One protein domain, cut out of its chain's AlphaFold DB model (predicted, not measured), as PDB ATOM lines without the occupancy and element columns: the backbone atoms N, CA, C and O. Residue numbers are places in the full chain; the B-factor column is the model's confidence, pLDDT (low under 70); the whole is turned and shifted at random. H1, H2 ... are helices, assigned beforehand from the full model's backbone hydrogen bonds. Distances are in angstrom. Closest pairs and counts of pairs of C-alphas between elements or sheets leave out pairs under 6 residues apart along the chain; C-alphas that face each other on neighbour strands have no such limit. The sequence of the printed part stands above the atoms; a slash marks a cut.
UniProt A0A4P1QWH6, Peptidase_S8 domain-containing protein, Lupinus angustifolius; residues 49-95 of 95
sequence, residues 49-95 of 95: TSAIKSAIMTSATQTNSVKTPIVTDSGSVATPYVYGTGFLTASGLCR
ATOM      1  N   THR A  49     131.118 -64.943  37.168       85.38
ATOM      2  CA  THR A  49     132.000 -63.822  37.542       85.38
ATOM      3  C   THR A  49     131.291 -62.471  37.421       85.38
ATOM      4  O   THR A  49     131.482 -61.597  38.265       85.38
ATOM      5  N   SER A  50     130.404 -62.328  36.430       85.44
ATOM      6  CA  SER A  50     129.547 -61.150  36.259       85.44
ATOM      7  C   SER A  50     128.561 -60.968  37.420       85.44
ATOM      8  O   SER A  50     128.431 -59.868  37.953       85.44
ATOM      9  N   ALA A  51     127.925 -62.051  37.879       85.81
ATOM     10  CA  ALA A  51     126.974 -62.007  38.991       85.81
ATOM     11  C   ALA A  51     127.665 -61.633  40.310       85.81
ATOM     12  O   ALA A  51     127.167 -60.792  41.053       85.81
ATOM     13  N   ILE A  52     128.861 -62.174  40.560       84.69
ATOM     14  CA  ILE A  52     129.675 -61.826  41.735       84.69
ATOM     15  C   ILE A  52     130.074 -60.351  41.696       84.69
ATOM     16  O   ILE A  52     129.905 -59.638  42.684       84.69
ATOM     17  N   LYS A  53     130.545 -59.867  40.541       83.75
ATOM     18  CA  LYS A  53     130.877 -58.452  40.353       83.75
ATOM     19  C   LYS A  53     129.654 -57.558  40.591       83.75
ATOM     20  O   LYS A  53     129.766 -56.552  41.285       83.75
ATOM     21  N   SER A  54     128.493 -57.936  40.056       85.94
ATOM     22  CA  SER A  54     127.231 -57.204  40.222       85.94
ATOM     23  C   SER A  54     126.784 -57.151  41.682       85.94
ATOM     24  O   SER A  54     126.407 -56.085  42.166       85.94
ATOM     25  N   ALA A  55     126.865 -58.274  42.398       83.25
ATOM     26  CA  ALA A  55     126.509 -58.348  43.811       83.25
ATOM     27  C   ALA A  55     127.407 -57.440  44.666       83.25
ATOM     28  O   ALA A  55     126.908 -56.704  45.517       83.25
ATOM     29  N   ILE A  56     128.716 -57.439  44.393       84.88
ATOM     30  CA  ILE A  56     129.681 -56.579  45.091       84.88
ATOM     31  C   ILE A  56     129.406 -55.098  44.795       84.88
ATOM     32  O   ILE A  56     129.327 -54.302  45.725       84.88
ATOM     33  N   MET A  57     129.213 -54.732  43.523       86.12
ATOM     34  CA  MET A  57     128.950 -53.345  43.118       86.12
ATOM     35  C   MET A  57     127.625 -52.804  43.672       86.12
ATOM     36  O   MET A  57     127.564 -51.651  44.082       86.12
ATOM     37  N   THR A  58     126.577 -53.630  43.728       84.38
ATOM     38  CA  THR A  58     125.248 -53.211  44.221       84.38
ATOM     39  C   THR A  58     125.193 -53.126  45.749       84.38
ATOM     40  O   THR A  58     124.366 -52.403  46.297       84.38
ATOM     41  N   SER A  59     126.087 -53.834  46.447       82.06
ATOM     42  CA  SER A  59     126.185 -53.804  47.914       82.06
ATOM     43  C   SER A  59     127.108 -52.701  48.443       82.06
ATOM     44  O   SER A  59     127.258 -52.567  49.658       82.06
ATOM     45  N   ALA A  60     127.770 -51.938  47.569       82.19
ATOM     46  CA  ALA A  60     128.688 -50.881  47.973       82.19
ATOM     47  C   ALA A  60     127.942 -49.667  48.558       82.19
ATOM     48  O   ALA A  60     126.855 -49.299  48.109       82.19
ATOM     49  N   THR A  61     128.527 -49.035  49.579       82.44
ATOM     50  CA  THR A  61     127.942 -47.875  50.263       82.44
ATOM     51  C   THR A  61     128.595 -46.580  49.790       82.44
ATOM     52  O   THR A  61     129.813 -46.441  49.774       82.44
ATOM     53  N   GLN A  62     127.785 -45.594  49.413       81.69
ATOM     54  CA  GLN A  62     128.269 -44.290  48.929       81.69
ATOM     55  C   GLN A  62     128.377 -43.241  50.047       81.69
ATOM     56  O   GLN A  62     128.529 -42.049  49.791       81.69
ATOM     57  N   THR A  63     128.269 -43.678  51.301       80.62
ATOM     58  CA  THR A  63     128.248 -42.811  52.478       80.62
ATOM     59  C   THR A  63     129.378 -43.167  53.423       80.62
ATOM     60  O   THR A  63     129.642 -44.345  53.659       80.62
ATOM     61  N   ASN A  64     129.998 -42.153  54.019       77.88
ATOM     62  CA  ASN A  64     130.970 -42.339  55.090       77.88
ATOM     63  C   ASN A  64     130.275 -42.814  56.391       77.88
ATOM     64  O   ASN A  64     129.047 -42.786  56.498       77.88
ATOM     65  N   SER A  65     131.039 -43.193  57.418       75.62
ATOM     66  CA  SER A  65     130.545 -43.609  58.743       75.62
ATOM     67  C   SER A  65     129.653 -42.565  59.429       75.62
ATOM     68  O   SER A  65     128.851 -42.913  60.292       75.62
ATOM     69  N   VAL A  66     129.742 -41.297  59.014       82.00
ATOM     70  CA  VAL A  66     128.909 -40.178  59.495       82.00
ATOM     71  C   VAL A  66     127.644 -39.982  58.632       82.00
ATOM     72  O   VAL A  66     126.934 -38.993  58.768       82.00
ATOM     73  N   LYS A  67     127.337 -40.918  57.721       76.56
ATOM     74  CA  LYS A  67     126.248 -40.844  56.721       76.56
ATOM     75  C   LYS A  67     126.330 -39.643  55.768       76.56
ATOM     76  O   LYS A  67     125.346 -39.294  55.123       76.56
ATOM     77  N   THR A  68     127.499 -39.028  55.651       80.19
ATOM     78  CA  THR A  68     127.762 -37.940  54.707       80.19
ATOM     79  C   THR A  68     128.268 -38.486  53.367       80.19
ATOM     80  O   THR A  68     128.776 -39.614  53.328       80.19
ATOM     81  N   PRO A  69     128.178 -37.703  52.275       78.06
ATOM     82  CA  PRO A  69     128.808 -38.049  51.002       78.06
ATOM     83  C   PRO A  69     130.309 -38.313  51.173       78.06
ATOM     84  O   PRO A  69     130.955 -37.707  52.034       78.06
ATOM     85  N   ILE A  70     130.861 -39.218  50.361       79.88
ATOM     86  CA  ILE A  70     132.309 -39.458  50.313       79.88
ATOM     87  C   ILE A  70     132.995 -38.158  49.879       79.88
ATOM     88  O   ILE A  70     132.564 -37.516  48.921       79.88
ATOM     89  N   VAL A  71     134.052 -37.775  50.589       85.38
ATOM     90  CA  VAL A  71     134.863 -36.590  50.290       85.38
ATOM     91  C   VAL A  71     136.273 -37.002  49.887       85.38
ATOM     92  O   VAL A  71     136.765 -38.046  50.320       85.38
ATOM     93  N   THR A  72     136.904 -36.204  49.032       79.44
ATOM     94  CA  THR A  72     138.325 -36.333  48.694       79.44
ATOM     95  C   THR A  72     139.199 -35.857  49.854       79.44
ATOM     96  O   THR A  72     138.718 -35.206  50.783       79.44
ATOM     97  N   ASP A  73     140.500 -36.137  49.796       78.19
ATOM     98  CA  ASP A  73     141.495 -35.631  50.754       78.19
ATOM     99  C   ASP A  73     141.502 -34.091  50.845       78.19
ATOM    100  O   ASP A  73     141.764 -33.527  51.904       78.19
ATOM    101  N   SER A  74     141.111 -33.417  49.760       78.88
ATOM    102  CA  SER A  74     140.926 -31.966  49.678       78.88
ATOM    103  C   SER A  74     139.607 -31.449  50.275       78.88
ATOM    104  O   SER A  74     139.331 -30.251  50.203       78.88
ATOM    105  N   GLY A  75     138.761 -32.323  50.831       79.00
ATOM    106  CA  GLY A  75     137.476 -31.965  51.441       79.00
ATOM    107  C   GLY A  75     136.345 -31.670  50.450       79.00
ATOM    108  O   GLY A  75     135.253 -31.283  50.863       79.00
ATOM    109  N   SER A  76     136.573 -31.859  49.146       81.94
ATOM    110  CA  SER A  76     135.531 -31.722  48.122       81.94
ATOM    111  C   SER A  76     134.654 -32.972  48.064       81.94
ATOM    112  O   SER A  76     135.118 -34.074  48.352       81.94
ATOM    113  N   VAL A  77     133.386 -32.827  47.664       82.56
ATOM    114  CA  VAL A  77     132.509 -33.988  47.432       82.56
ATOM    115  C   VAL A  77     133.123 -34.837  46.323       82.56
ATOM    116  O   VAL A  77     133.333 -34.359  45.207       82.56
ATOM    117  N   ALA A  78     133.436 -36.092  46.637       81.50
ATOM    118  CA  ALA A  78     134.024 -37.003  45.676       81.50
ATOM    119  C   ALA A  78     133.003 -37.303  44.574       81.50
ATOM    120  O   ALA A  78     131.796 -37.384  44.814       81.50
ATOM    121  N   THR A  79     133.482 -37.464  43.346       83.62
ATOM    122  CA  THR A  79     132.635 -37.858  42.220       83.62
ATOM    123  C   THR A  79     132.657 -39.380  42.060       83.62
ATOM    124  O   THR A  79     133.639 -40.020  42.448       83.62
ATOM    125  N   PRO A  80     131.629 -39.988  41.435       82.00
ATOM    126  CA  PRO A  80     131.619 -41.424  41.134       82.00
ATOM    127  C   PRO A  80     132.820 -41.884  40.296       82.00
ATOM    128  O   PRO A  80     133.157 -43.060  40.283       82.00
ATOM    129  N   TYR A  81     133.499 -40.957  39.615       81.94
ATOM    130  CA  TYR A  81     134.746 -41.231  38.909       81.94
ATOM    131  C   TYR A  81     135.895 -41.616  39.858       81.94
ATOM    132  O   TYR A  81     136.754 -42.410  39.492       81.94
ATOM    133  N   VAL A  82     135.896 -41.082  41.084       80.56
ATOM    134  CA  VAL A  82     136.960 -41.290  42.078       80.56
ATOM    135  C   VAL A  82     136.708 -42.538  42.926       80.56
ATOM    136  O   VAL A  82     137.627 -43.319  43.149       80.56
ATOM    137  N   TYR A  83     135.473 -42.758  43.392       81.06
ATOM    138  CA  TYR A  83     135.144 -43.886  44.283       81.06
ATOM    139  C   TYR A  83     134.403 -45.043  43.598       81.06
ATOM    140  O   TYR A  83     134.106 -46.056  44.238       81.06
ATOM    141  N   GLY A  84     134.067 -44.920  42.312       85.62
ATOM    142  CA  GLY A  84     133.299 -45.922  41.579       85.62
ATOM    143  C   GLY A  84     131.923 -46.157  42.202       85.62
ATOM    144  O   GLY A  84     131.060 -45.285  42.198       85.62
ATOM    145  N   THR A  85     131.721 -47.360  42.742       77.94
ATOM    146  CA  THR A  85     130.449 -47.773  43.368       77.94
ATOM    147  C   THR A  85     130.379 -47.462  44.865       77.94
ATOM    148  O   THR A  85     129.308 -47.562  45.460       77.94
ATOM    149  N   GLY A  86     131.488 -47.014  45.461       84.44
ATOM    150  CA  GLY A  86     131.586 -46.639  46.869       84.44
ATOM    151  C   GLY A  86     132.402 -47.637  47.686       84.44
ATOM    152  O   GLY A  86     133.229 -48.387  47.164       84.44
ATOM    153  N   PHE A  87     132.183 -47.633  48.995       82.12
ATOM    154  CA  PHE A  87     132.898 -48.470  49.944       82.12
ATOM    155  C   PHE A  87     132.365 -49.909  49.947       82.12
ATOM    156  O   PHE A  87     131.158 -50.154  50.052       82.12
ATOM    157  N   LEU A  88     133.276 -50.883  49.857       80.06
ATOM    158  CA  LEU A  88     132.929 -52.304  49.834       80.06
ATOM    159  C   LEU A  88     132.287 -52.721  51.159       80.06
ATOM    160  O   LEU A  88     132.891 -52.597  52.221       80.06
ATOM    161  N   THR A  89     131.066 -53.251  51.087       75.69
ATOM    162  CA  THR A  89     130.313 -53.700  52.263       75.69
ATOM    163  C   THR A  89     129.909 -55.164  52.093       75.69
ATOM    164  O   THR A  89     129.374 -55.560  51.060       75.69
ATOM    165  N   ALA A  90     130.179 -55.990  53.107       62.41
ATOM    166  CA  ALA A  90     129.954 -57.438  53.053       62.41
ATOM    167  C   ALA A  90     128.518 -57.873  53.415       62.41
ATOM    168  O   ALA A  90     128.171 -59.040  53.247       62.41
ATOM    169  N   SER A  91     127.681 -56.969  53.929       61.41
ATOM    170  CA  SER A  91     126.376 -57.307  54.516       61.41
ATOM    171  C   SER A  91     125.270 -57.627  53.502       61.41
ATOM    172  O   SER A  91     124.285 -58.252  53.879       61.41
ATOM    173  N   GLY A  92     125.414 -57.240  52.230       58.16
ATOM    174  CA  GLY A  92     124.371 -57.406  51.203       58.16
ATOM    175  C   GLY A  92     124.419 -58.714  50.405       58.16
ATOM    176  O   GLY A  92     123.577 -58.928  49.539       58.16
ATOM    177  N   LEU A  93     125.403 -59.580  50.657       59.25
ATOM    178  CA  LEU A  93     125.769 -60.646  49.719       59.25
ATOM    179  C   LEU A  93     125.101 -62.010  49.941       59.25
ATOM    180  O   LEU A  93     125.233 -62.890  49.092       59.25
ATOM    181  N   CYS A  94     124.402 -62.188  51.061       50.31
ATOM    182  CA  CYS A  94     123.666 -63.406  51.387       50.31
ATOM    183  C   CYS A  94     122.187 -63.048  51.525       50.31
ATOM    184  O   CYS A  94     121.755 -62.627  52.600       50.31
ATOM    185  N   ARG A  95     121.421 -63.180  50.448       43.88
ATOM    186  CA  ARG A  95     119.964 -63.105  50.506       43.88
ATOM    187  C   ARG A  95     119.360 -64.205  49.660       43.88
ATOM    188  O   ARG A  95     119.984 -64.534  48.627       43.88
TER     189      ARG A  95
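AT A GLANCE: This is residues 49 to 95 of the 95 residues of the protein "Peptidase_S8 domain-containing protein" of Lupinus angustifolius (UniProt A0A4P1QWH6). With little regular structure, the printed part is a flat, loose loop of chain: helix H1 lies at one end, residues 59 to 79 run out to the far end near Ser 74, and the chain folds back through the short helix H2 to a tail, residues 84 to 95, that returns toward the H1 end. The printed part has 47 residues, with two named helices in the order H1, H2, and no named strand. Its class is all helix, with 14 residues in named elements. It is loose, with a radius of gyration of the C-alphas of 12.0 A, and spans 35 by 21 by 10 A.

HOW THE PARTS SIT: H1, residues 49 to 58, is apart from H2, residues 80 to 83. A long link of 21 residues joins them. In H1 every O i to N i+4 pair is within hydrogen-bond range; H2 is too short for such a pair, and its one O i to N i+3 pair is not within range.

IN THESE COORDINATES: H1 is 14.2 A long, from C-alpha 49 at (132.000, -63.822, 37.542) to C-alpha 58 at (125.248, -53.211, 44.221). H2 measures 5.3 A and ends with C-alpha 83 at (135.144, -43.886, 44.283).

THE WHOLE: The C-alphas farthest apart, of Ser 74 and Arg 95, are 37.5 A apart. The printed part has no cut. Residues 90 to 95 have pLDDT under 70.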